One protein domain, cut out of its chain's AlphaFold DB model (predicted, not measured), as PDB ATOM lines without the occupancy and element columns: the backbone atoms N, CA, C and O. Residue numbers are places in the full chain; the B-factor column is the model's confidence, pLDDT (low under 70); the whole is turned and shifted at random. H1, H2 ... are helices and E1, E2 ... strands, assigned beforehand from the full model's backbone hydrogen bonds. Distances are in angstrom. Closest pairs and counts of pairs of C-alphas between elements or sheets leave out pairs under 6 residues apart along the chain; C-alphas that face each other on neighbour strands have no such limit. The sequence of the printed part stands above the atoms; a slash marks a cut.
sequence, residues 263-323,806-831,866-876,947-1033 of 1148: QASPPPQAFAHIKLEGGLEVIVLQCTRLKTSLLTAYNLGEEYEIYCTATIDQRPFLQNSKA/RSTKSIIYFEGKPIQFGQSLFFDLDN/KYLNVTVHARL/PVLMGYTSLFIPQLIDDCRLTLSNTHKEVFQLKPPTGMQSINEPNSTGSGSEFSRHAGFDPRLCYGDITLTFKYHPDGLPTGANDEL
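Overview. This is residues 263 to 323, 806 to 831, 866 to 876 and 947 to 1033 of the 1148 residues of an uncharacterized protein of Diploscapter pachys (UniProt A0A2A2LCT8). Two twisted antiparallel sheets lie face to face as a sandwich, a sheet of four strands in the order E3, E1, E7, E6 and a smaller one of three in the order E2, E4, E5, with their strands crossed at 38 degrees. The helix H2 joins E5 to E6, runs across E7 and E6 of the larger sheet and only grazes the smaller; the short H1 is near it, while long links reach away from the sheets to the short H3. The printed part has 185 residues with three named helices and seven named strands, in the order H1 E1 E2 E3 E4 E5 H2 E6 H3 E7. The class is mixed, helices and strands, with under half of the residues, 82, in named elements. The whole is compact, with a radius of gyration of the C-alphas of 17.8 A, and spans 52 by 39 by 33 A.

Arrangement. Begin with the larger sheet, where you find E3 at residues 819 to 828, E1 at 279 to 288, E7 at 1013 to 1021 and E6 at 971 to 977. E3 and E6 are its edge strands. Between E3 and E1, N 821 and O 285 are within hydrogen-bond range at 2.8 A; E3 bends by 54 degrees at residue 822. Between E1 and E7 look at N 283 and O 1017, 2.8 A, and between E7 and E6 at N 1016 and O 974, 3.0 A. The smaller sheet has E2 at residues 304 to 313, E4 at 867 to 876 and E5 at 948 to 956. E2 and E4 show N 309 and O 871 within hydrogen-bond range at 2.8 A; E4 and E5 show N 870 and O 953 at 2.9 A. Beside E2, two short pairings tie residues 806 to 807 to its residues 309 to 310, and residues 811 to 812 to its residues 305 to 306. The parts of the two sheets that face each other are 9.8 A centre to centre, their best planes 10 degrees apart. Across the sandwich, the closest C-alphas of E5 and E6 are those of Thr 953 and Phe 976, 7.1 A apart. H2, residues 957 to 965, is on the larger sheet at a height of 8.0 A, over E7 and only just over E6, where 3 of its C-alphas fall; on the local plane its line and that of E7 stand at 71 degrees. The closest C-alphas of H2 and E7 are those of Cys 964 and Tyr 1020, 6.3 A apart. H1, residues 268 to 271, and H2 only just touch, with 3 pairs of C-alphas within 8 A, the closest those of Phe 271 and Pro 958 at 5.8 A. H3, residues 996 to 999, is on neither sheet and touches no helix. In H2 every O i to N i+4 pair is within hydrogen-bond range; H1 and H3 are too short for such a pair.

Along the chain. Find C-alpha 279 at (-19.027, -21.717, -0.025); from there E1 runs 27.5 A to C-alpha 288 at (-3.750, -2.282, -11.985). First to last C-alpha, E2 measures 27.9 A, E3 26.5 A, E4 29.2 A, E5 24.7 A, E6 19.9 A and H2 12.4 A. E7 covers 25.9 A and ends with C-alpha 1021 at (-19.238, -19.348, 4.114).

Size, cuts and confidence. The two C-alphas farthest apart are those of Arg 1001 and Thr 1027, 55.0 A. Three cuts leave C-alpha gaps of 25.2 A from 323 to 806, 12.0 A from 831 to 866 and 7.7 A from 876 to 947. The links E1 to E2, E6 to H3 and H3 to E7 are long. The mean pLDDT of the printed part is 77.8, and 43 residues are under 70, among them residues 296 to 302, 318 to 323, 982 to 997 and 1027 to 1033.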
ATOM      1  N   GLN A 263       9.357 -15.122  -3.077       73.38
ATOM      2  CA  GLN A 263       8.578 -15.583  -1.933       73.38
ATOM      3  C   GLN A 263       8.435 -17.108  -2.001       73.38
ATOM      4  O   GLN A 263       8.159 -17.667  -3.064       73.38
ATOM      5  N   ALA A 264       8.662 -17.783  -0.876       74.69
ATOM      6  CA  ALA A 264       8.349 -19.201  -0.753       74.69
ATOM      7  C   ALA A 264       6.836 -19.364  -0.573       74.69
ATOM      8  O   ALA A 264       6.225 -18.599   0.176       74.69
ATOM      9  N   SER A 265       6.246 -20.357  -1.228       73.19
ATOM     10  CA  SER A 265       4.899 -20.821  -0.887       73.19
ATOM     11  C   SER A 265       4.976 -21.679   0.381       73.19
ATOM     12  O   SER A 265       5.930 -22.460   0.494       73.19
ATOM     13  N   PRO A 266       4.006 -21.609   1.309       75.25
ATOM     14  CA  PRO A 266       3.958 -22.549   2.424       75.25
ATOM     15  C   PRO A 266       3.797 -23.995   1.904       75.25
ATOM     16  O   PRO A 266       3.248 -24.198   0.815       75.25
ATOM     17  N   PRO A 267       4.283 -25.015   2.634       71.19
ATOM     18  CA  PRO A 267       4.118 -26.406   2.226       71.19
ATOM     19  C   PRO A 267       2.632 -26.810   2.320       71.19
ATOM     20  O   PRO A 267       2.014 -26.530   3.347       71.19
ATOM     21  N   PRO A 268       2.050 -27.505   1.321       73.31
ATOM     22  CA  PRO A 268       0.634 -27.896   1.347       73.31
ATOM     23  C   PRO A 268       0.224 -28.680   2.599       73.31
ATOM     24  O   PRO A 268      -0.897 -28.532   3.075       73.31
ATOM     25  N   GLN A 269       1.151 -29.458   3.169       73.50
ATOM     26  CA  GLN A 269       0.959 -30.226   4.398       73.50
ATOM     27  C   GLN A 269       0.585 -29.357   5.611       73.50
ATOM     28  O   GLN A 269      -0.082 -29.854   6.511       73.50
ATOM     29  N   ALA A 270       0.952 -28.067   5.639       78.94
ATOM     30  CA  ALA A 270       0.528 -27.156   6.707       78.94
ATOM     31  C   ALA A 270      -1.006 -27.004   6.755       78.94
ATOM     32  O   ALA A 270      -1.598 -26.981   7.832       78.94
ATOM     33  N   PHE A 271      -1.652 -26.994   5.587       82.81
ATOM     34  CA  PHE A 271      -3.097 -26.824   5.433       82.81
ATOM     35  C   PHE A 271      -3.855 -28.153   5.297       82.81
ATOM     36  O   PHE A 271      -5.043 -28.145   4.993       82.81
ATOM     37  N   ALA A 272      -3.213 -29.304   5.538       79.25
ATOM     38  CA  ALA A 272      -3.861 -30.621   5.446       79.25
ATOM     39  C   ALA A 272      -5.034 -30.807   6.437       79.25
ATOM     40  O   ALA A 272      -5.845 -31.713   6.282       79.25
ATOM     41  N   HIS A 273      -5.129 -29.935   7.443       81.81
ATOM     42  CA  HIS A 273      -6.218 -29.881   8.414       81.81
ATOM     43  C   HIS A 273      -7.442 -29.065   7.931       81.81
ATOM     44  O   HIS A 273      -8.489 -29.083   8.581       81.81
ATOM     45  N   ILE A 274      -7.334 -28.345   6.806       85.50
ATOM     46  CA  ILE A 274      -8.403 -27.506   6.255       85.50
ATOM     47  C   ILE A 274      -9.317 -28.343   5.352       85.50
ATOM     48  O   ILE A 274      -8.935 -28.776   4.265       85.50
ATOM     49  N   LYS A 275     -10.565 -28.525   5.792       83.94
ATOM     50  CA  LYS A 275     -11.641 -29.122   4.991       83.94
ATOM     51  C   LYS A 275     -12.056 -28.200   3.840       83.94
ATOM     52  O   LYS A 275     -12.294 -27.010   4.047       83.94
ATOM     53  N   LEU A 276     -12.201 -28.783   2.651       85.44
ATOM     54  CA  LEU A 276     -12.734 -28.146   1.443       85.44
ATOM     55  C   LEU A 276     -14.247 -28.403   1.370       85.44
ATOM     56  O   LEU A 276     -14.707 -29.288   0.658       85.44
ATOM     57  N   GLU A 277     -14.992 -27.672   2.195       87.56
ATOM     58  CA  GLU A 277     -16.444 -27.794   2.404       87.56
ATOM     59  C   GLU A 277     -17.047 -26.377   2.510       87.56
ATOM     60  O   GLU A 277     -16.362 -25.460   2.979       87.56
ATOM     61  N   GLY A 278     -18.303 -26.183   2.088       88.38
ATOM     62  CA  GLY A 278     -19.008 -24.893   2.159       88.38
ATOM     63  C   GLY A 278     -18.885 -24.021   0.898       88.38
ATOM     64  O   GLY A 278     -18.660 -24.508  -0.209       88.38
ATOM     65  N   GLY A 279     -19.067 -22.708   1.053       90.50
ATOM     66  CA  GLY A 279     -19.027 -21.717  -0.025       90.50
ATOM     67  C   GLY A 279     -17.804 -20.796   0.027       90.50
ATOM     68  O   GLY A 279     -17.356 -20.389   1.096       90.50
ATOM     69  N   LEU A 280     -17.290 -20.410  -1.139       92.69
ATOM     70  CA  LEU A 280     -16.244 -19.407  -1.331       92.69
ATOM     71  C   LEU A 280     -16.730 -18.330  -2.306       92.69
ATOM     72  O   LEU A 280     -16.861 -18.554  -3.508       92.69
ATOM     73  N   GLU A 281     -16.968 -17.133  -1.794       93.25
ATOM     74  CA  GLU A 281     -17.229 -15.938  -2.587       93.25
ATOM     75  C   GLU A 281     -15.902 -15.256  -2.949       93.25
ATOM     76  O   GLU A 281     -15.069 -15.007  -2.079       93.25
ATOM     77  N   VAL A 282     -15.702 -14.954  -4.235       93.81
ATOM     78  CA  VAL A 282     -14.495 -14.303  -4.766       93.81
ATOM     79  C   VAL A 282     -14.884 -12.970  -5.395       93.81
ATOM     80  O   VAL A 282     -15.362 -12.925  -6.527       93.81
ATOM     81  N   ILE A 283     -14.672 -11.873  -4.676       92.06
ATOM     82  CA  ILE A 283     -14.961 -10.519  -5.153       92.06
ATOM     83  C   ILE A 283     -13.760 -10.004  -5.940       92.06
ATOM     84  O   ILE A 283     -12.696  -9.720  -5.380       92.06
ATOM     85  N   VAL A 284     -13.923  -9.853  -7.254       91.75
ATOM     86  CA  VAL A 284     -12.922  -9.192  -8.094       91.75
ATOM     87  C   VAL A 284     -13.080  -7.688  -7.910       91.75
ATOM     88  O   VAL A 284     -14.067  -7.107  -8.357       91.75
ATOM     89  N   LEU A 285     -12.114  -7.043  -7.251       87.88
ATOM     90  CA  LEU A 285     -12.189  -5.607  -6.980       87.88
ATOM     91  C   LEU A 285     -11.552  -4.782  -8.093       87.88
ATOM     92  O   LEU A 285     -12.246  -3.976  -8.705       87.88
ATOM     93  N   GLN A 286     -10.260  -4.974  -8.379       87.38
ATOM     94  CA  GLN A 286      -9.596  -4.210  -9.439       87.38
ATOM     95  C   GLN A 286      -8.355  -4.879 -10.036       87.38
ATOM     96  O   GLN A 286      -7.667  -5.642  -9.364       87.38
ATOM     97  N   CYS A 287      -8.020  -4.515 -11.276       87.94
ATOM     98  CA  CYS A 287      -6.713  -4.758 -11.893       87.94
ATOM     99  C   CYS A 287      -5.944  -3.441 -12.071       87.94
ATOM    100  O   CYS A 287      -6.517  -2.425 -12.464       87.94
ATOM    101  N   THR A 288      -4.630  -3.456 -11.834       84.75
ATOM    102  CA  THR A 288      -3.750  -2.282 -11.985       84.75
ATOM    103  C   THR A 288      -2.470  -2.641 -12.741       84.75
ATOM    104  O   THR A 288      -2.043  -3.794 -12.723       84.75
ATOM    105  N   ARG A 289      -1.837  -1.656 -13.399       82.19
ATOM    106  CA  ARG A 289      -0.517  -1.795 -14.060       82.19
ATOM    107  C   ARG A 289      -0.424  -2.898 -15.136       82.19
ATOM    108  O   ARG A 289       0.651  -3.451 -15.361       82.19
ATOM    109  N   LEU A 290      -1.534  -3.228 -15.804       84.94
ATOM    110  CA  LEU A 290      -1.556  -4.249 -16.860       84.94
ATOM    111  C   LEU A 290      -0.650  -3.875 -18.049       84.94
ATOM    112  O   LEU A 290      -0.514  -2.708 -18.419       84.94
ATOM    113  N   LYS A 291      -0.046  -4.886 -18.683       80.62
ATOM    114  CA  LYS A 291       0.964  -4.714 -19.741       80.62
ATOM    115  C   LYS A 291       0.348  -4.322 -21.096       80.62
ATOM    116  O   LYS A 291       0.152  -5.170 -21.964       80.62
ATOM    117  N   THR A 292       0.105  -3.033 -21.328       73.75
ATOM    118  CA  THR A 292      -0.524  -2.506 -22.567       73.75
ATOM    119  C   THR A 292       0.236  -2.807 -23.867       73.75
ATOM    120  O   THR A 292      -0.362  -2.856 -24.944       73.75
ATOM    121  N   SER A 293       1.537  -3.114 -23.787       69.69
ATOM    122  CA  SER A 293       2.335  -3.610 -24.925       69.69
ATOM    123  C   SER A 293       1.873  -4.970 -25.477       69.69
ATOM    124  O   SER A 293       2.272  -5.341 -26.577       69.69
ATOM    125  N   LEU A 294       0.999  -5.696 -24.767       71.75
ATOM    126  CA  LEU A 294       0.311  -6.884 -25.291       71.75
ATOM    127  C   LEU A 294      -0.839  -6.538 -26.257       71.75
ATOM    128  O   LEU A 294      -1.206  -7.376 -27.076       71.75
ATOM    129  N   LEU A 295      -1.394  -5.322 -26.178       71.12
ATOM    130  CA  LEU A 295      -2.550  -4.868 -26.967       71.12
ATOM    131  C   LEU A 295      -2.115  -4.098 -28.220       71.12
ATOM    132  O   LEU A 295      -2.581  -4.365 -29.327       71.12
ATOM    133  N   THR A 296      -1.146  -3.192 -28.068       57.16
ATOM    134  CA  THR A 296      -0.586  -2.392 -29.177       57.16
ATOM    135  C   THR A 296       0.155  -3.223 -30.231       57.16
ATOM    136  O   THR A 296       0.411  -2.725 -31.324       57.16
ATOM    137  N   ALA A 297       0.442  -4.498 -29.946       52.97
ATOM    138  CA  ALA A 297       0.930  -5.469 -30.923       52.97
ATOM    139  C   ALA A 297      -0.115  -5.864 -31.991       52.97
ATOM    140  O   ALA A 297       0.274  -6.380 -33.038       52.97
ATOM    141  N   TYR A 298      -1.412  -5.636 -31.741       52.12
ATOM    142  CA  TYR A 298      -2.501  -6.054 -32.632       52.12
ATOM    143  C   TYR A 298      -3.113  -4.889 -33.419       52.12
ATOM    144  O   TYR A 298      -3.131  -4.952 -34.643       52.12
ATOM    145  N   ASN A 299      -3.568  -3.821 -32.752       52.78
ATOM    146  CA  ASN A 299      -4.076  -2.602 -33.405       52.78
ATOM    147  C   ASN A 299      -3.799  -1.352 -32.550       52.78
ATOM    148  O   ASN A 299      -4.007  -1.383 -31.336       52.78
ATOM    149  N   LEU A 300      -3.400  -0.242 -33.186       48.72
ATOM    150  CA  LEU A 300      -3.408   1.095 -32.572       48.72
ATOM    151  C   LEU A 300      -4.760   1.776 -32.833       48.72
ATOM    152  O   LEU A 300      -5.170   1.883 -33.985       48.72
ATOM    153  N   GLY A 301      -5.388   2.313 -31.782       55.03
ATOM    154  CA  GLY A 301      -6.575   3.176 -31.889       55.03
ATOM    155  C   GLY A 301      -7.937   2.489 -31.726       55.03
ATOM    156  O   GLY A 301      -8.953   3.161 -31.868       55.03
ATOM    157  N   GLU A 302      -7.972   1.195 -31.407       66.19
ATOM    158  CA  GLU A 302      -9.208   0.470 -31.077       66.19
ATOM    159  C   GLU A 302      -9.412   0.355 -29.556       66.19
ATOM    160  O   GLU A 302      -8.448   0.269 -28.792       66.19
ATOM    161  N   GLU A 303     -10.674   0.322 -29.121       73.19
ATOM    162  CA  GLU A 303     -11.040   0.081 -27.722       73.19
ATOM    163  C   GLU A 303     -10.975  -1.420 -27.396       73.19
ATOM    164  O   GLU A 303     -11.493  -2.263 -28.134       73.19
ATOM    165  N   TYR A 304     -10.366  -1.757 -26.257       81.31
ATOM    166  CA  TYR A 304     -10.318  -3.123 -25.734       81.31
ATOM    167  C   TYR A 304     -11.229  -3.245 -24.516       81.31
ATOM    168  O   TYR A 304     -11.270  -2.352 -23.676       81.31
ATOM    169  N   GLU A 305     -11.922  -4.369 -24.388       87.75
ATOM    170  CA  GLU A 305     -12.677  -4.734 -23.192       87.75
ATOM    171  C   GLU A 305     -11.874  -5.760 -22.389       87.75
ATOM    172  O   GLU A 305     -11.411  -6.758 -22.947       87.75
ATOM    173  N   ILE A 306     -11.718  -5.537 -21.085       90.12
ATOM    174  CA  ILE A 306     -10.983  -6.420 -20.178       90.12
ATOM    175  C   ILE A 306     -11.944  -7.076 -19.190       90.12
ATOM    176  O   ILE A 306     -12.824  -6.423 -18.632       90.12
ATOM    177  N   TYR A 307     -11.773  -8.378 -18.973       92.44
ATOM    178  CA  TYR A 307     -12.556  -9.176 -18.033       92.44
ATOM    179  C   TYR A 307     -11.655 -10.144 -17.263       92.44
ATOM    180  O   TYR A 307     -10.598 -10.560 -17.749       92.44
ATOM    181  N   CYS A 308     -12.078 -10.504 -16.054       94.12
ATOM    182  CA  CYS A 308     -11.412 -11.518 -15.243       94.12
ATOM    183  C   CYS A 308     -12.230 -12.810 -15.271       94.12
ATOM    184  O   CYS A 308     -13.441 -12.771 -15.071       94.12
ATOM    185  N   THR A 309     -11.574 -13.951 -15.474       93.25
ATOM    186  CA  THR A 309     -12.178 -15.287 -15.375       93.25
ATOM    187  C   THR A 309     -11.524 -16.040 -14.225       93.25
ATOM    188  O   THR A 309     -10.304 -16.235 -14.228       93.25
ATOM    189  N   ALA A 310     -12.334 -16.454 -13.251       93.69
ATOM    190  CA  ALA A 310     -11.930 -17.247 -12.100       93.69
ATOM    191  C   ALA A 310     -12.489 -18.673 -12.226       93.69
ATOM    192  O   ALA A 310     -13.682 -18.869 -12.462       93.69
ATOM    193  N   THR A 311     -11.622 -19.674 -12.086       91.06
ATOM    194  CA  THR A 311     -11.965 -21.092 -12.250       91.06
ATOM    195  C   THR A 311     -11.405 -21.901 -11.091       91.06
ATOM    196  O   THR A 311     -10.201 -21.829 -10.825       91.06
ATOM    197  N   ILE A 312     -12.244 -22.700 -10.437       89.06
ATOM    198  CA  ILE A 312     -11.777 -23.689  -9.465       89.06
ATOM    199  C   ILE A 312     -11.354 -24.963 -10.207       89.06
ATOM    200  O   ILE A 312     -12.082 -25.471 -11.059       89.06
ATOM    201  N   ASP A 313     -10.157 -25.453  -9.894       82.88
ATOM    202  CA  ASP A 313      -9.496 -26.568 -10.573       82.88
ATOM    203  C   ASP A 313      -8.729 -27.427  -9.546       82.88
ATOM    204  O   ASP A 313      -8.387 -26.997  -8.438       82.88
ATOM    205  N   GLN A 314      -8.431 -28.668  -9.912       76.62
ATOM    206  CA  GLN A 314      -7.442 -29.467  -9.205       76.62
ATOM    207  C   GLN A 314      -6.029 -28.906  -9.401       76.62
ATOM    208  O   GLN A 314      -5.230 -29.054  -8.487       76.62
ATOM    209  N   ARG A 315      -5.715 -28.255 -10.536       73.75
ATOM    210  CA  ARG A 315      -4.352 -27.823 -10.928       73.75
ATOM    211  C   ARG A 315      -4.179 -26.297 -11.030       73.75
ATOM    212  O   ARG A 315      -5.144 -25.595 -11.315       73.75
ATOM    213  N   PRO A 316      -2.959 -25.751 -10.847       76.25
ATOM    214  CA  PRO A 316      -2.663 -24.355 -11.179       76.25
ATOM    215  C   PRO A 316      -2.740 -24.102 -12.697       76.25
ATOM    216  O   PRO A 316      -2.546 -25.009 -13.504       76.25
ATOM    217  N   PHE A 317      -2.990 -22.852 -13.092       74.00
ATOM    218  CA  PHE A 317      -3.235 -22.471 -14.484       74.00
ATOM    219  C   PHE A 317      -1.984 -22.599 -15.361       74.00
ATOM    220  O   PHE A 317      -0.926 -22.029 -15.073       74.00
ATOM    221  N   LEU A 318      -2.146 -23.295 -16.488       65.62
ATOM    222  CA  LEU A 318      -1.118 -23.537 -17.495       65.62
ATOM    223  C   LEU A 318      -1.721 -23.320 -18.886       65.62
ATOM    224  O   LEU A 318      -2.584 -24.077 -19.323       65.62
ATOM    225  N   GLN A 319      -1.262 -22.296 -19.611       49.75
ATOM    226  CA  GLN A 319      -1.808 -21.972 -20.935       49.75
ATOM    227  C   GLN A 319      -1.207 -22.838 -22.062       49.75
ATOM    228  O   GLN A 319      -1.677 -22.775 -23.199       49.75
ATOM    229  N   ASN A 320      -0.147 -23.615 -21.793       41.66
ATOM    230  CA  ASN A 320       0.514 -24.439 -22.807       41.66
ATOM    231  C   ASN A 320       1.265 -25.653 -22.217       41.66
ATOM    232  O   ASN A 320       1.727 -25.621 -21.079       41.66
ATOM    233  N   SER A 321       1.458 -26.681 -23.053       40.34
ATOM    234  CA  SER A 321       1.973 -28.031 -22.747       40.34
ATOM    235  C   SER A 321       1.039 -28.935 -21.919       40.34
ATOM    236  O   SER A 321       0.367 -28.501 -20.992       40.34
ATOM    237  N   LYS A 322       1.004 -30.232 -22.263       39.69
ATOM    238  CA  LYS A 322       0.155 -31.259 -21.616       39.69
ATOM    239  C   LYS A 322       0.814 -31.931 -20.396       39.69
ATOM    240  O   LYS A 322       0.347 -32.976 -19.959       39.69
ATOM    241  N   ALA A 323       1.940 -31.399 -19.917       44.31
ATOM    242  CA  ALA A 323       2.840 -32.095 -18.997       44.31
ATOM    243  C   ALA A 323       3.636 -31.117 -18.111       44.31
ATOM    244  O   ALA A 323       4.865 -31.120 -18.110       44.31
ATOM    245  N   ARG A 806     -16.365 -18.900 -13.590       89.81
ATOM    246  CA  ARG A 806     -17.143 -17.661 -13.753       89.81
ATOM    247  C   ARG A 806     -16.268 -16.529 -14.272       89.81
ATOM    248  O   ARG A 806     -15.057 -16.526 -14.062       89.81
ATOM    249  N   SER A 807     -16.882 -15.559 -14.941       91.19
ATOM    250  CA  SER A 807     -16.203 -14.346 -15.407       91.19
ATOM    251  C   SER A 807     -16.940 -13.098 -14.948       91.19
ATOM    252  O   SER A 807     -18.158 -13.121 -14.812       91.19
ATOM    253  N   THR A 808     -16.204 -12.007 -14.747       92.25
ATOM    254  CA  THR A 808     -16.787 -10.674 -14.551       92.25
ATOM    255  C   THR A 808     -17.437 -10.173 -15.844       92.25
ATOM    256  O   THR A 808     -17.046 -10.584 -16.944       92.25
ATOM    257  N   LYS A 809     -18.335  -9.185 -15.739       87.31
ATOM    258  CA  LYS A 809     -18.660  -8.317 -16.881       87.31
ATOM    259  C   LYS A 809     -17.368  -7.659 -17.402       87.31
ATOM    260  O   LYS A 809     -16.390  -7.482 -16.667       87.31
ATOM    261  N   SER A 810     -17.345  -7.345 -18.694       84.94
ATOM    262  CA  SER A 810     -16.170  -6.818 -19.393       84.94
ATOM    263  C   SER A 810     -16.162  -5.291 -19.417       84.94
ATOM    264  O   SER A 810     -17.162  -4.678 -19.781       84.94
ATOM    265  N   ILE A 811     -15.027  -4.679 -19.075       84.38
ATOM    266  CA  ILE A 811     -14.896  -3.234 -18.844       84.38
ATOM    267  C   ILE A 811     -13.975  -2.615 -19.894       84.38
ATOM    268  O   ILE A 811     -12.912  -3.159 -20.188       84.38
ATOM    269  N   ILE A 812     -14.374  -1.475 -20.462       81.94
ATOM    270  CA  ILE A 812     -13.586  -0.764 -21.478       81.94
ATOM    271  C   ILE A 812     -12.275  -0.277 -20.853       81.94
ATOM    272  O   ILE A 812     -12.273   0.442 -19.852       81.94
ATOM    273  N   TYR A 813     -11.157  -0.675 -21.450       76.81
ATOM    274  CA  TYR A 813      -9.828  -0.314 -20.991       76.81
ATOM    275  C   TYR A 813      -9.386   1.047 -21.528       76.81
ATOM    276  O   TYR A 813      -9.432   1.306 -22.731       76.81
ATOM    277  N   PHE A 814      -8.856   1.869 -20.626       67.12
ATOM    278  CA  PHE A 814      -8.181   3.122 -20.935       67.12
ATOM    279  C   PHE A 814      -6.744   3.043 -20.412       67.12
ATOM    280  O   PHE A 814      -6.524   2.693 -19.252       67.12
ATOM    281  N   GLU A 815      -5.763   3.357 -21.261       64.25
ATOM    282  CA  GLU A 815      -4.348   3.300 -20.883       64.25
ATOM    283  C   GLU A 815      -4.048   4.253 -19.713       64.25
ATOM    284  O   GLU A 815      -4.436   5.417 -19.741       64.25
ATOM    285  N   GLY A 816      -3.388   3.727 -18.675       57.75
ATOM    286  CA  GLY A 816      -3.127   4.413 -17.399       57.75
ATOM    287  C   GLY A 816      -4.052   3.990 -16.249       57.75
ATOM    288  O   GLY A 816      -3.579   3.812 -15.123       57.75
ATOM    289  N   LYS A 817      -5.335   3.722 -16.523       65.56
ATOM    290  CA  LYS A 817      -6.353   3.599 -15.468       65.56
ATOM    291  C   LYS A 817      -6.354   2.256 -14.721       65.56
ATOM    292  O   LYS A 817      -6.111   1.207 -15.329       65.56
ATOM    293  N   PRO A 818      -6.690   2.257 -13.413       68.81
ATOM    294  CA  PRO A 818      -7.119   1.050 -12.716       68.81
ATOM    295  C   PRO A 818      -8.478   0.591 -13.267       68.81
ATOM    296  O   PRO A 818      -9.358   1.405 -13.541       68.81
ATOM    297  N   ILE A 819      -8.654  -0.719 -13.419       80.00
ATOM    298  CA  ILE A 819      -9.899  -1.328 -13.902       80.00
ATOM    299  C   ILE A 819     -10.646  -1.843 -12.681       80.00
ATOM    300  O   ILE A 819     -10.174  -2.794 -12.067       80.00
ATOM    301  N   GLN A 820     -11.763  -1.222 -12.314       83.31
ATOM    302  CA  GLN A 820     -12.551  -1.583 -11.130       83.31
ATOM    303  C   GLN A 820     -13.761  -2.427 -11.540       83.31
ATOM    304  O   GLN A 820     -14.544  -1.986 -12.371       83.31
ATOM    305  N   PHE A 821     -13.894  -3.633 -10.981       85.38
ATOM    306  CA  PHE A 821     -14.950  -4.595 -11.329       85.38
ATOM    307  C   PHE A 821     -16.070  -4.649 -10.285       85.38
ATOM    308  O   PHE A 821     -17.237  -4.595 -10.656       85.38
ATOM    309  N   GLY A 822     -15.723  -4.759  -8.996       78.62
ATOM    310  CA  GLY A 822     -16.682  -4.774  -7.883       78.62
ATOM    311  C   GLY A 822     -17.635  -5.979  -7.849       78.62
ATOM    312  O   GLY A 822     -18.731  -5.853  -7.318       78.62
ATOM    313  N   GLN A 823     -17.261  -7.122  -8.435       83.25
ATOM    314  CA  GLN A 823     -18.185  -8.241  -8.687       83.25
ATOM    315  C   GLN A 823     -17.818  -9.511  -7.916       83.25
ATOM    316  O   GLN A 823     -16.707 -10.029  -8.061       83.25
ATOM    317  N   SER A 824     -18.784 -10.034  -7.155       87.56
ATOM    318  CA  SER A 824     -18.720 -11.335  -6.483       87.56
ATOM    319  C   SER A 824     -18.902 -12.489  -7.472       87.56
ATOM    320  O   SER A 824     -19.875 -12.545  -8.222       87.56
ATOM    321  N   LEU A 825     -17.975 -13.444  -7.445       90.81
ATOM    322  CA  LEU A 825     -18.042 -14.710  -8.166       90.81
ATOM    323  C   LEU A 825     -18.170 -15.836  -7.133       90.81
ATOM    324  O   LEU A 825     -17.232 -16.108  -6.386       90.81
ATOM    325  N   PHE A 826     -19.339 -16.471  -7.062       90.44
ATOM    326  CA  PHE A 826     -19.646 -17.453  -6.019       90.44
ATOM    327  C   PHE A 826     -19.235 -18.872  -6.418       90.44
ATOM    328  O   PHE A 826     -19.640 -19.381  -7.466       90.44
ATOM    329  N   PHE A 827     -18.466 -19.549  -5.575       90.25
ATOM    330  CA  PHE A 827     -18.038 -20.923  -5.793       90.25
ATOM    331  C   PHE A 827     -18.483 -21.804  -4.638       90.25
ATOM    332  O   PHE A 827     -18.125 -21.587  -3.489       90.25
ATOM    333  N   ASP A 828     -19.256 -22.824  -4.960       87.06
ATOM    334  CA  ASP A 828     -19.548 -23.923  -4.050       87.06
ATOM    335  C   ASP A 828     -18.328 -24.880  -4.054       87.06
ATOM    336  O   ASP A 828     -17.695 -25.088  -5.101       87.06
ATOM    337  N   LEU A 829     -17.947 -25.394  -2.880       84.69
ATOM    338  CA  LEU A 829     -16.791 -26.277  -2.666       84.69
ATOM    339  C   LEU A 829     -17.180 -27.751  -2.442       84.69
ATOM    340  O   LEU A 829     -16.288 -28.566  -2.225       84.69
ATOM    341  N   ASP A 830     -18.470 -28.103  -2.507       71.50
ATOM    342  CA  ASP A 830     -19.029 -29.340  -1.946       71.50
ATOM    343  C   ASP A 830     -18.288 -30.618  -2.343       71.50
ATOM    344  O   ASP A 830     -18.154 -30.980  -3.520       71.50
ATOM    345  N   ASN A 831     -17.888 -31.359  -1.308       51.59
ATOM    346  CA  ASN A 831     -17.186 -32.626  -1.408       51.59
ATOM    347  C   ASN A 831     -18.160 -33.803  -1.622       51.59
ATOM    348  O   ASN A 831     -18.326 -34.665  -0.764       51.59
ATOM    349  N   LYS A 866      -8.083 -27.960  -5.632       78.06
ATOM    350  CA  LYS A 866      -6.954 -27.478  -4.820       78.06
ATOM    351  C   LYS A 866      -6.599 -26.016  -5.119       78.06
ATOM    352  O   LYS A 866      -5.989 -25.363  -4.273       78.06
ATOM    353  N   TYR A 867      -6.981 -25.490  -6.289       86.44
ATOM    354  CA  TYR A 867      -6.568 -24.163  -6.755       86.44
ATOM    355  C   TYR A 867      -7.720 -23.321  -7.304       86.44
ATOM    356  O   TYR A 867      -8.548 -23.789  -8.084       86.44
ATOM    357  N   LEU A 868      -7.702 -22.038  -6.946       91.56
ATOM    358  CA  LEU A 868      -8.470 -20.982  -7.591       91.56
ATOM    359  C   LEU A 868      -7.554 -20.286  -8.605       91.56
ATOM    360  O   LEU A 868      -6.614 -19.577  -8.243       91.56
ATOM    361  N   ASN A 869      -7.819 -20.510  -9.886       91.50
ATOM    362  CA  ASN A 869      -7.090 -19.902 -10.992       91.50
ATOM    363  C   ASN A 869      -7.813 -18.639 -11.449       91.50
ATOM    364  O   ASN A 869      -8.967 -18.714 -11.857       91.50
ATOM    365  N   VAL A 870      -7.139 -17.489 -11.423       92.88
ATOM    366  CA  VAL A 870      -7.705 -16.210 -11.871       92.88
ATOM    367  C   VAL A 870      -6.896 -15.688 -13.051       92.88
ATOM    368  O   VAL A 870      -5.676 -15.544 -12.980       92.88
ATOM    369  N   THR A 871      -7.579 -15.422 -14.158       92.75
ATOM    370  CA  THR A 871      -6.983 -15.048 -15.446       92.75
ATOM    371  C   THR A 871      -7.581 -13.735 -15.937       92.75
ATOM    372  O   THR A 871      -8.792 -13.546 -15.873       92.75
ATOM    373  N   VAL A 872      -6.737 -12.819 -16.414       92.62
ATOM    374  CA  VAL A 872      -7.156 -11.495 -16.900       92.62
ATOM    375  C   VAL A 872      -7.014 -11.468 -18.415       92.62
ATOM    376  O   VAL A 872      -5.914 -11.667 -18.932       92.62
ATOM    377  N   HIS A 873      -8.109 -11.218 -19.129       90.75
ATOM    378  CA  HIS A 873      -8.172 -11.262 -20.592       90.75
ATOM    379  C   HIS A 873      -8.593  -9.917 -21.168       90.75
ATOM    380  O   HIS A 873      -9.396  -9.212 -20.568       90.75
ATOM    381  N   ALA A 874      -8.098  -9.599 -22.362       89.12
ATOM    382  CA  ALA A 874      -8.519  -8.457 -23.164       89.12
ATOM    383  C   ALA A 874      -9.072  -8.929 -24.515       89.12
ATOM    384  O   ALA A 874      -8.463  -9.773 -25.173       89.12
ATOM    385  N   ARG A 875     -10.193  -8.366 -24.969       86.88
ATOM    386  CA  ARG A 875     -10.763  -8.589 -26.309       86.88
ATOM    387  C   ARG A 875     -11.013  -7.258 -27.013       86.88
ATOM    388  O   ARG A 875     -11.148  -6.236 -26.349       86.88
ATOM    389  N   LEU A 876     -11.077  -7.257 -28.341       82.38
ATOM    390  CA  LEU A 876     -11.456  -6.064 -29.099       82.38
ATOM    391  C   LEU A 876     -12.951  -5.769 -28.895       82.38
ATOM    392  O   LEU A 876     -13.770  -6.688 -28.979       82.38
ATOM    393  N   PRO A 947      -9.544 -13.592 -27.541       81.44
ATOM    394  CA  PRO A 947      -9.043 -12.827 -26.401       81.44
ATOM    395  C   PRO A 947      -7.549 -13.065 -26.138       81.44
ATOM    396  O   PRO A 947      -7.035 -14.182 -26.261       81.44
ATOM    397  N   VAL A 948      -6.868 -11.991 -25.743       85.69
ATOM    398  CA  VAL A 948      -5.459 -11.933 -25.350       85.69
ATOM    399  C   VAL A 948      -5.370 -12.079 -23.831       85.69
ATOM    400  O   VAL A 948      -5.918 -11.257 -23.101       85.69
ATOM    401  N   LEU A 949      -4.653 -13.093 -23.338       87.62
ATOM    402  CA  LEU A 949      -4.349 -13.195 -21.907       87.62
ATOM    403  C   LEU A 949      -3.346 -12.093 -21.529       87.62
ATOM    404  O   LEU A 949      -2.241 -12.049 -22.070       87.62
ATOM    405  N   MET A 950      -3.719 -11.237 -20.580       86.94
ATOM    406  CA  MET A 950      -2.879 -10.163 -20.043       86.94
ATOM    407  C   MET A 950      -1.979 -10.655 -18.903       86.94
ATOM    408  O   MET A 950      -0.842 -10.208 -18.777       86.94
ATOM    409  N   GLY A 951      -2.470 -11.603 -18.101       89.56
ATOM    410  CA  GLY A 951      -1.738 -12.236 -17.004       89.56
ATOM    411  C   GLY A 951      -2.632 -13.171 -16.186       89.56
ATOM    412  O   GLY A 951      -3.843 -13.230 -16.410       89.56
ATOM    413  N   TYR A 952      -2.046 -13.918 -15.250       89.75
ATOM    414  CA  TYR A 952      -2.792 -14.853 -14.395       89.75
ATOM    415  C   TYR A 952      -2.205 -14.999 -12.988       89.75
ATOM    416  O   TYR A 952      -1.030 -14.722 -12.763       89.75
ATOM    417  N   THR A 953      -3.000 -15.502 -12.049       89.38
ATOM    418  CA  THR A 953      -2.529 -16.021 -10.761       89.38
ATOM    419  C   THR A 953      -3.241 -17.334 -10.417       89.38
ATOM    420  O   THR A 953      -4.302 -17.639 -10.962       89.38
ATOM    421  N   SER A 954      -2.637 -18.126  -9.535       88.19
ATOM    422  CA  SER A 954      -3.152 -19.417  -9.070       88.19
ATOM    423  C   SER A 954      -2.968 -19.487  -7.565       88.19
ATOM    424  O   SER A 954      -1.834 -19.460  -7.085       88.19
ATOM    425  N   LEU A 955      -4.081 -19.545  -6.843       89.44
ATOM    426  CA  LEU A 955      -4.148 -19.425  -5.390       89.44
ATOM    427  C   LEU A 955      -4.547 -20.772  -4.787       89.44
ATOM    428  O   LEU A 955      -5.380 -21.473  -5.360       89.44
ATOM    429  N   PHE A 956      -3.948 -21.157  -3.663       87.69
ATOM    430  CA  PHE A 956      -4.205 -22.451  -3.029       87.69
ATOM    431  C   PHE A 956      -5.435 -22.350  -2.118       87.69
ATOM    432  O   PHE A 956      -5.418 -21.594  -1.148       87.69
ATOM    433  N   ILE A 957      -6.508 -23.084  -2.429       90.25
ATOM    434  CA  ILE A 957      -7.810 -22.912  -1.756       90.25
ATOM    435  C   ILE A 957      -7.734 -23.205  -0.244       90.25
ATOM    436  O   ILE A 957      -8.265 -22.396   0.514       90.25
ATOM    437  N   PRO A 958      -7.038 -24.259   0.236       89.38
ATOM    438  CA  PRO A 958      -6.869 -24.481   1.673       89.38
ATOM    439  C   PRO A 958      -6.207 -23.308   2.408       89.38
ATOM    440  O   PRO A 958      -6.608 -23.008   3.526       89.38
ATOM    441  N   GLN A 959      -5.255 -22.607   1.774       90.12
ATOM    442  CA  GLN A 959      -4.678 -21.391   2.356       90.12
ATOM    443  C   GLN A 959      -5.711 -20.255   2.390       90.12
ATOM    444  O   GLN A 959      -5.870 -19.630   3.426       90.12
ATOM    445  N   LEU A 960      -6.449 -20.007   1.299       91.62
ATOM    446  CA  LEU A 960      -7.458 -18.936   1.269       91.62
ATOM    447  C   LEU A 960      -8.548 -19.120   2.339       91.62
ATOM    448  O   LEU A 960      -9.021 -18.140   2.903       91.62
ATOM    449  N   ILE A 961      -8.941 -20.366   2.622       92.38
ATOM    450  CA  ILE A 961      -9.910 -20.687   3.679       92.38
ATOM    451  C   ILE A 961      -9.309 -20.440   5.071       92.38
ATOM    452  O   ILE A 961     -10.008 -19.915   5.937       92.38
ATOM    453  N   ASP A 962      -8.037 -20.784   5.289       92.75
ATOM    454  CA  ASP A 962      -7.312 -20.503   6.536       92.75
ATOM    455  C   ASP A 962      -7.170 -18.984   6.761       92.75
ATOM    456  O   ASP A 962      -7.626 -18.468   7.780       92.75
ATOM    457  N   ASP A 963      -6.687 -18.250   5.749       92.12
ATOM    458  CA  ASP A 963      -6.549 -16.786   5.748       92.12
ATOM    459  C   ASP A 963      -7.902 -16.083   6.016       92.12
ATOM    460  O   ASP A 963      -7.969 -15.144   6.811       92.12
ATOM    461  N   CYS A 964      -9.006 -16.560   5.424       92.00
ATOM    462  CA  CYS A 964     -10.365 -16.083   5.720       92.00
ATOM    463  C   CYS A 964     -10.755 -16.284   7.195       92.00
ATOM    464  O   CYS A 964     -11.286 -15.364   7.824       92.00
ATOM    465  N   ARG A 965     -10.502 -17.479   7.748       92.12
ATOM    466  CA  ARG A 965     -10.880 -17.885   9.118       92.12
ATOM    467  C   ARG A 965     -10.084 -17.173  10.218       92.12
ATOM    468  O   ARG A 965     -10.457 -17.271  11.385       92.12
ATOM    469  N   LEU A 966      -9.050 -16.401   9.868       89.94
ATOM    470  CA  LEU A 966      -8.375 -15.477  10.790       89.94
ATOM    471  C   LEU A 966      -9.307 -14.362  11.312       89.94
ATOM    472  O   LEU A 966      -8.975 -13.707  12.300       89.94
ATOM    473  N   THR A 967     -10.466 -14.138  10.679       85.81
ATOM    474  CA  THR A 967     -11.484 -13.179  11.129       85.81
ATOM    475  C   THR A 967     -12.834 -13.858  11.367       85.81
ATOM    476  O   THR A 967     -13.232 -14.752  10.623       85.81
ATOM    477  N   LEU A 968     -13.608 -13.371  12.346       85.31
ATOM    478  CA  LEU A 968     -14.992 -13.833  12.564       85.31
ATOM    479  C   LEU A 968     -15.902 -13.548  11.351       85.31
ATOM    480  O   LEU A 968     -16.859 -14.272  11.101       85.31
ATOM    481  N   SER A 969     -15.554 -12.538  10.546       84.25
ATOM    482  CA  SER A 969     -16.213 -12.232   9.269       84.25
ATOM    483  C   SER A 969     -15.912 -13.224   8.136       84.25
ATOM    484  O   SER A 969     -16.426 -13.045   7.031       84.25
ATOM    485  N   ASN A 970     -15.042 -14.216   8.373       90.75
ATOM    486  CA  ASN A 970     -14.530 -15.172   7.386       90.75
ATOM    487  C   ASN A 970     -14.036 -14.513   6.078       90.75
ATOM    488  O   ASN A 970     -14.180 -15.073   4.990       90.75
ATOM    489  N   THR A 971     -13.489 -13.297   6.167       90.00
ATOM    490  CA  THR A 971     -13.142 -12.445   5.019       90.00
ATOM    491  C   THR A 971     -11.636 -12.169   4.978       90.00
ATOM    492  O   THR A 971     -11.031 -11.884   6.009       90.00
ATOM    493  N   HIS A 972     -11.039 -12.234   3.784       91.44
ATOM    494  CA  HIS A 972      -9.632 -11.911   3.492       91.44
ATOM    495  C   HIS A 972      -9.547 -11.038   2.232       91.44
ATOM    496  O   HIS A 972     -10.327 -11.236   1.305       91.44
ATOM    497  N   LYS A 973      -8.605 -10.091   2.144       90.69
ATOM    498  CA  LYS A 973      -8.375  -9.263   0.943       90.69
ATOM    499  C   LYS A 973      -6.887  -9.092   0.688       90.69
ATOM    500  O   LYS A 973      -6.139  -8.660   1.561       90.69
ATOM    501  N   GLU A 974      -6.467  -9.352  -0.545       89.44
ATOM    502  CA  GLU A 974      -5.056  -9.336  -0.923       89.44
ATOM    503  C   GLU A 974      -4.842  -8.817  -2.356       89.44
ATOM    504  O   GLU A 974      -5.748  -8.796  -3.197       89.44
ATOM    505  N   VAL A 975      -3.622  -8.338  -2.621       88.38
ATOM    506  CA  VAL A 975      -3.174  -7.851  -3.930       88.38
ATOM    507  C   VAL A 975      -2.152  -8.830  -4.502       88.38
ATOM    508  O   VAL A 975      -1.002  -8.872  -4.066       88.38
ATOM    509  N   PHE A 976      -2.561  -9.597  -5.510       88.69
ATOM    510  CA  PHE A 976      -1.740 -10.627  -6.137       88.69
ATOM    511  C   PHE A 976      -1.038 -10.098  -7.389       88.69
ATOM    512  O   PHE A 976      -1.666  -9.524  -8.279       88.69
ATOM    513  N   GLN A 977       0.268 -10.349  -7.502       87.69
ATOM    514  CA  GLN A 977       1.026 -10.058  -8.720       87.69
ATOM    515  C   GLN A 977       0.641 -11.052  -9.829       87.69
ATOM    516  O   GLN A 977       0.758 -12.265  -9.650       87.69
ATOM    517  N   LEU A 978       0.235 -10.545 -10.994       89.06
ATOM    518  CA  LEU A 978      -0.055 -11.368 -12.166       89.06
ATOM    519  C   LEU A 978       1.242 -11.899 -12.794       89.06
ATOM    520  O   LEU A 978       2.221 -11.173 -12.979       89.06
ATOM    521  N   LYS A 979       1.232 -13.184 -13.153       84.56
ATOM    522  CA  LYS A 979       2.307 -13.883 -13.858       84.56
ATOM    523  C   LYS A 979       2.208 -13.669 -15.381       84.56
ATOM    524  O   LYS A 979       1.096 -13.556 -15.906       84.56
ATOM    525  N   PRO A 980       3.347 -13.664 -16.106       81.44
ATOM    526  CA  PRO A 980       3.391 -13.613 -17.571       81.44
ATOM    527  C   PRO A 980       2.595 -14.749 -18.241       81.44
ATOM    528  O   PRO A 980       2.771 -15.903 -17.841       81.44
ATOM    529  N   PRO A 981       1.832 -14.474 -19.321       78.81
ATOM    530  CA  PRO A 981       1.254 -15.497 -20.200       78.81
ATOM    531  C   PRO A 981       2.275 -16.558 -20.645       78.81
ATOM    532  O   PRO A 981       3.456 -16.249 -20.858       78.81
ATOM    533  N   THR A 982       1.843 -17.819 -20.791       60.91
ATOM    534  CA  THR A 982       2.755 -18.961 -21.002       60.91
ATOM    535  C   THR A 982       3.397 -18.920 -22.394       60.91
ATOM    536  O   THR A 982       2.857 -19.406 -23.385       60.91
ATOM    537  N   GLY A 983       4.583 -18.318 -22.441       52.78
ATOM    538  CA  GLY A 983       5.394 -18.067 -23.634       52.78
ATOM    539  C   GLY A 983       6.368 -16.911 -23.387       52.78
ATOM    540  O   GLY A 983       7.562 -17.038 -23.641       52.78
ATOM    541  N   MET A 984       5.889 -15.848 -22.729       51.94
ATOM    542  CA  MET A 984       6.655 -14.635 -22.388       51.94
ATOM    543  C   MET A 984       7.360 -14.722 -21.017       51.94
ATOM    544  O   MET A 984       7.611 -13.721 -20.344       51.94
ATOM    545  N   GLN A 985       7.667 -15.940 -20.560       50.53
ATOM    546  CA  GLN A 985       8.343 -16.195 -19.275       50.53
ATOM    547  C   GLN A 985       9.867 -15.956 -19.346       50.53
ATOM    548  O   GLN A 985      10.558 -15.921 -18.325       50.53
ATOM    549  N   SER A 986      10.403 -15.783 -20.557       49.94
ATOM    550  CA  SER A 986      11.822 -15.569 -20.843       49.94
ATOM    551  C   SER A 986      12.290 -14.167 -20.438       49.94
ATOM    552  O   SER A 986      11.835 -13.157 -20.966       49.94
ATOM    553  N   ILE A 987      13.315 -14.094 -19.582       51.34
ATOM    554  CA  ILE A 987      13.965 -12.824 -19.197       51.34
ATOM    555  C   ILE A 987      14.787 -12.211 -20.363       51.34
ATOM    556  O   ILE A 987      15.334 -11.117 -20.234       51.34
ATOM    557  N   ASN A 988      14.882 -12.908 -21.500       43.38
ATOM    558  CA  ASN A 988      15.653 -12.501 -22.677       43.38
ATOM    559  C   ASN A 988      14.781 -11.953 -23.825       43.38
ATOM    560  O   ASN A 988      15.327 -11.680 -24.894       43.38
ATOM    561  N   GLU A 989      13.459 -11.815 -23.658       48.69
ATOM    562  CA  GLU A 989      12.631 -11.187 -24.697       48.69
ATOM    563  C   GLU A 989      13.055  -9.726 -24.936       48.69
ATOM    564  O   GLU A 989      13.175  -8.947 -23.983       48.69
ATOM    565  N   PRO A 990      13.297  -9.314 -26.194       40.09
ATOM    566  CA  PRO A 990      13.607  -7.929 -26.494       40.09
ATOM    567  C   PRO A 990      12.339  -7.078 -26.361       40.09
ATOM    568  O   PRO A 990      11.409  -7.225 -27.147       40.09
ATOM    569  N   ASN A 991      12.333  -6.129 -25.418       44.62
ATOM    570  CA  ASN A 991      11.320  -5.066 -25.329       44.62
ATOM    571  C   ASN A 991      11.422  -4.107 -26.537       44.62
ATOM    572  O   ASN A 991      11.888  -2.970 -26.417       44.62
ATOM    573  N   SER A 992      10.997  -4.559 -27.718       41.84
ATOM    574  CA  SER A 992      10.606  -3.683 -28.820       41.84
ATOM    575  C   SER A 992       9.330  -2.934 -28.434       41.84
ATOM    576  O   SER A 992       8.393  -3.547 -27.935       41.84
ATOM    577  N   THR A 993       9.312  -1.617 -28.673       45.84
ATOM    578  CA  THR A 993       8.156  -0.715 -28.470       45.84
ATOM    579  C   THR A 993       7.510  -0.775 -27.075       45.84
ATOM    580  O   THR A 993       6.468  -1.387 -26.877       45.84
ATOM    581  N   GLY A 994       8.111  -0.072 -26.106       47.75
ATOM    582  CA  GLY A 994       7.509   0.177 -24.789       47.75
ATOM    583  C   GLY A 994       8.459   0.845 -23.784       47.75
ATOM    584  O   GLY A 994       9.684   0.816 -23.954       47.75
ATOM    585  N   SER A 995       7.902   1.412 -22.708       45.88
ATOM    586  CA  SER A 995       8.640   2.046 -21.593       45.88
ATOM    587  C   SER A 995       9.649   1.098 -20.926       45.88
ATOM    588  O   SER A 995      10.760   1.497 -20.574       45.88
ATOM    589  N   GLY A 996       9.328  -0.201 -20.872       49.94
ATOM    590  CA  GLY A 996      10.211  -1.277 -20.400       49.94
ATOM    591  C   GLY A 996      11.561  -1.393 -21.129       49.94
ATOM    592  O   GLY A 996      12.449  -2.110 -20.663       49.94
ATOM    593  N   SER A 997      11.755  -0.701 -22.257       58.47
ATOM    594  CA  SER A 997      13.045  -0.625 -22.953       58.47
ATOM    595  C   SER A 997      14.091   0.227 -22.213       58.47
ATOM    596  O   SER A 997      15.288  -0.048 -22.339       58.47
ATOM    597  N   GLU A 998      13.684   1.201 -21.391       70.75
ATOM    598  CA  GLU A 998      14.605   1.978 -20.550       70.75
ATOM    599  C   GLU A 998      15.025   1.177 -19.312       70.75
ATOM    600  O   GLU A 998      16.213   0.887 -19.142       70.75
ATOM    601  N   PHE A 999      14.048   0.710 -18.526       77.75
ATOM    602  CA  PHE A 999      14.266  -0.100 -17.321       77.75
ATOM    603  C   PHE A 999      15.137  -1.344 -17.568       77.75
ATOM    604  O   PHE A 999      15.949  -1.694 -16.712       77.75
ATOM    605  N   SER A1000      15.065  -1.949 -18.763       76.50
ATOM    606  CA  SER A1000      15.903  -3.091 -19.174       76.50
ATOM    607  C   SER A1000      17.419  -2.883 -19.012       76.50
ATOM    608  O   SER A1000      18.169  -3.851 -18.883       76.50
ATOM    609  N   ARG A1001      17.889  -1.628 -18.998       80.44
ATOM    610  CA  ARG A1001      19.309  -1.271 -18.843       80.44
ATOM    611  C   ARG A1001      19.775  -1.282 -17.387       80.44
ATOM    612  O   ARG A1001      20.980  -1.292 -17.134       80.44
ATOM    613  N   HIS A1002      18.846  -1.268 -16.433       82.94
ATOM    614  CA  HIS A1002      19.138  -1.107 -15.016       82.94
ATOM    615  C   HIS A1002      19.319  -2.454 -14.321       82.94
ATOM    616  O   HIS A1002      18.500  -3.370 -14.412       82.94
ATOM    617  N   ALA A1003      20.412  -2.580 -13.568       79.38
ATOM    618  CA  ALA A1003      20.658  -3.774 -12.775       79.38
ATOM    619  C   ALA A1003      19.534  -3.954 -11.739       79.38
ATOM    620  O   ALA A1003      19.194  -3.011 -11.027       79.38
ATOM    621  N   GLY A1004      18.994  -5.169 -11.628       78.44
ATOM    622  CA  GLY A1004      17.870  -5.477 -10.735       78.44
ATOM    623  C   GLY A1004      16.488  -5.426 -11.394       78.44
ATOM    624  O   GLY A1004      15.523  -5.782 -10.729       78.44
ATOM    625  N   PHE A1005      16.389  -5.041 -12.672       83.75
ATOM    626  CA  PHE A1005      15.162  -5.212 -13.450       83.75
ATOM    627  C   PHE A1005      14.822  -6.701 -13.668       83.75
ATOM    628  O   PHE A1005      15.719  -7.511 -13.939       83.75
ATOM    629  N   ASP A1006      13.537  -7.054 -13.588       79.56
ATOM    630  CA  ASP A1006      13.005  -8.360 -13.994       79.56
ATOM    631  C   ASP A1006      11.673  -8.170 -14.754       79.56
ATOM    632  O   ASP A1006      10.691  -7.735 -14.151       79.56
ATOM    633  N   PRO A1007      11.609  -8.469 -16.068       78.62
ATOM    634  CA  PRO A1007      10.423  -8.212 -16.886       78.62
ATOM    635  C   PRO A1007       9.219  -9.080 -16.495       78.62
ATOM    636  O   PRO A1007       8.093  -8.753 -16.862       78.62
ATOM    637  N   ARG A1008       9.425 -10.165 -15.735       78.88
ATOM    638  CA  ARG A1008       8.352 -11.069 -15.284       78.88
ATOM    639  C   ARG A1008       7.409 -10.425 -14.259       78.88
ATOM    640  O   ARG A1008       6.328 -10.951 -14.042       78.88
ATOM    641  N   LEU A1009       7.796  -9.291 -13.664       83.44
ATOM    642  CA  LEU A1009       6.953  -8.485 -12.769       83.44
ATOM    643  C   LEU A1009       6.154  -7.390 -13.503       83.44
ATOM    644  O   LEU A1009       5.356  -6.697 -12.886       83.44
ATOM    645  N   CYS A1010       6.349  -7.201 -14.811       86.06
ATOM    646  CA  CYS A1010       5.742  -6.103 -15.576       86.06
ATOM    647  C   CYS A1010       4.352  -6.437 -16.156       86.06
ATOM    648  O   CYS A1010       4.024  -5.953 -17.238       86.06
ATOM    649  N   TYR A1011       3.571  -7.291 -15.484       85.50
ATOM    650  CA  TYR A1011       2.252  -7.763 -15.948       85.50
ATOM    651  C   TYR A1011       1.074  -7.233 -15.117       85.50
ATOM    652  O   TYR A1011      -0.079  -7.442 -15.491       85.50
ATOM    653  N   GLY A1012       1.362  -6.489 -14.048       88.31
ATOM    654  CA  GLY A1012       0.363  -5.851 -13.201       88.31
ATOM    655  C   GLY A1012      -0.140  -6.728 -12.061       88.31
ATOM    656  O   GLY A1012       0.397  -7.801 -11.775       88.31
ATOM    657  N   ASP A1013      -1.157  -6.228 -11.374       88.56
ATOM    658  CA  ASP A1013      -1.632  -6.740 -10.092       88.56
ATOM    659  C   ASP A1013      -3.160  -6.817 -10.092       88.56
ATOM    660  O   ASP A1013      -3.819  -5.929 -10.644       88.56
ATOM    661  N   ILE A1014      -3.719  -7.817  -9.412       91.00
ATOM    662  CA  ILE A1014      -5.160  -7.967  -9.180       91.00
ATOM    663  C   ILE A1014      -5.470  -7.913  -7.680       91.00
ATOM    664  O   ILE A1014      -4.830  -8.588  -6.878       91.00
ATOM    665  N   THR A1015      -6.441  -7.089  -7.289       91.62
ATOM    666  CA  THR A1015      -6.986  -7.032  -5.926       91.62
ATOM    667  C   THR A1015      -8.232  -7.905  -5.851       91.62
ATOM    668  O   THR A1015      -9.180  -7.681  -6.608       91.62
ATOM    669  N   LEU A1016      -8.231  -8.868  -4.931       93.25
ATOM    670  CA  LEU A1016      -9.339  -9.792  -4.687       93.25
ATOM    671  C   LEU A1016      -9.734  -9.738  -3.208       93.25
ATOM    672  O   LEU A1016      -8.855  -9.639  -2.350       93.25
ATOM    673  N   THR A1017     -11.030  -9.846  -2.925       92.44
ATOM    674  CA  THR A1017     -11.544 -10.207  -1.595       92.44
ATOM    675  C   THR A1017     -12.125 -11.615  -1.668       92.44
ATOM    676  O   THR A1017     -12.782 -11.967  -2.645       92.44
ATOM    677  N   PHE A1018     -11.910 -12.408  -0.630       93.88
ATOM    678  CA  PHE A1018     -12.489 -13.727  -0.434       93.88
ATOM    679  C   PHE A1018     -13.398 -13.676   0.784       93.88
ATOM    680  O   PHE A1018     -13.010 -13.109   1.806       93.88
ATOM    681  N   LYS A1019     -14.579 -14.284   0.695       92.06
ATOM    682  CA  LYS A1019     -15.443 -14.529   1.849       92.06
ATOM    683  C   LYS A1019     -15.818 -16.004   1.883       92.06
ATOM    684  O   LYS A1019     -16.371 -16.540   0.923       92.06
ATOM    685  N   TYR A1020     -15.464 -16.664   2.976       93.31
ATOM    686  CA  TYR A1020     -15.738 -18.073   3.202       93.31
ATOM    687  C   TYR A1020     -17.036 -18.230   4.002       93.31
ATOM    688  O   TYR A1020     -17.236 -17.581   5.025       93.31
ATOM    689  N   HIS A1021     -17.929 -19.089   3.524       91.38
ATOM    690  CA  HIS A1021     -19.238 -19.348   4.114       91.38
ATOM    691  C   HIS A1021     -19.279 -20.838   4.511       91.38
ATOM    692  O   HIS A1021     -19.502 -21.682   3.638       91.38
ATOM    693  N   PRO A1022     -18.987 -21.209   5.776       87.38
ATOM    694  CA  PRO A1022     -18.810 -22.613   6.170       87.38
ATOM    695  C   PRO A1022     -20.060 -23.470   5.932       87.38
ATOM    696  O   PRO A1022     -19.940 -24.607   5.487       87.38
ATOM    697  N   ASP A1023     -21.245 -22.899   6.146       85.75
ATOM    698  CA  ASP A1023     -22.544 -23.572   6.006       85.75
ATOM    699  C   ASP A1023     -23.073 -23.616   4.553       85.75
ATOM    700  O   ASP A1023     -24.217 -24.003   4.313       85.75
ATOM    701  N   GLY A1024     -22.247 -23.223   3.575       82.75
ATOM    702  CA  GLY A1024     -22.609 -23.133   2.157       82.75
ATOM    703  C   GLY A1024     -22.857 -21.699   1.678       82.75
ATOM    704  O   GLY A1024     -22.801 -20.741   2.443       82.75
ATOM    705  N   LEU A1025     -23.093 -21.533   0.374       85.62
ATOM    706  CA  LEU A1025     -23.396 -20.221  -0.211       85.62
ATOM    707  C   LEU A1025     -24.791 -19.722   0.221       85.62
ATOM    708  O   LEU A1025     -25.724 -20.528   0.265       85.62
ATOM    709  N   PRO A1026     -24.980 -18.409   0.462       78.94
ATOM    710  CA  PRO A1026     -26.285 -17.867   0.828       78.94
ATOM    711  C   PRO A1026     -27.324 -18.058  -0.289       78.94
ATOM    712  O   PRO A1026     -27.027 -17.930  -1.480       78.94
ATOM    713  N   THR A1027     -28.563 -18.358   0.107       65.88
ATOM    714  CA  THR A1027     -29.690 -18.617  -0.801       65.88
ATOM    715  C   THR A1027     -29.889 -17.459  -1.785       65.88
ATOM    716  O   THR A1027     -30.035 -16.313  -1.370       65.88
ATOM    717  N   GLY A1028     -29.905 -17.764  -3.085       58.12
ATOM    718  CA  GLY A1028     -30.017 -16.772  -4.163       58.12
ATOM    719  C   GLY A1028     -28.685 -16.304  -4.767       58.12
ATOM    720  O   GLY A1028     -28.685 -15.701  -5.832       58.12
ATOM    721  N   ALA A1029     -27.525 -16.640  -4.184       57.16
ATOM    722  CA  ALA A1029     -26.208 -16.223  -4.703       57.16
ATOM    723  C   ALA A1029     -25.810 -16.824  -6.075       57.16
ATOM    724  O   ALA A1029     -24.730 -16.544  -6.595       57.16
ATOM    725  N   ASN A1030     -26.653 -17.677  -6.662       50.59
ATOM    726  CA  ASN A1030     -26.480 -18.210  -8.015       50.59
ATOM    727  C   ASN A1030     -27.396 -17.553  -9.054       50.59
ATOM    728  O   ASN A1030     -27.164 -17.757 -10.244       50.59
ATOM    729  N   ASP A1031     -28.400 -16.790  -8.621       48.94
ATOM    730  CA  ASP A1031     -29.348 -16.131  -9.509       48.94
ATOM    731  C   ASP A1031     -28.736 -14.814 -10.003       48.94
ATOM    732  O   ASP A1031     -28.324 -13.959  -9.214       48.94
ATOM    733  N   GLU A1032     -28.618 -14.653 -11.323       40.62
ATOM    734  CA  GLU A1032     -28.027 -13.450 -11.915       40.62
ATOM    735  C   GLU A1032     -28.956 -12.248 -11.691       40.62
ATOM    736  O   GLU A1032     -29.989 -12.109 -12.348       40.62
ATOM    737  N   LEU A1033     -28.590 -11.379 -10.741       37.03
ATOM    738  CA  LEU A1033     -29.347 -10.164 -10.431       37.03
ATOM    739  C   LEU A1033     -29.533  -9.294 -11.695       37.03
ATOM    740  O   LEU A1033     -28.547  -9.071 -12.412       37.03
TER     741      LEU A1033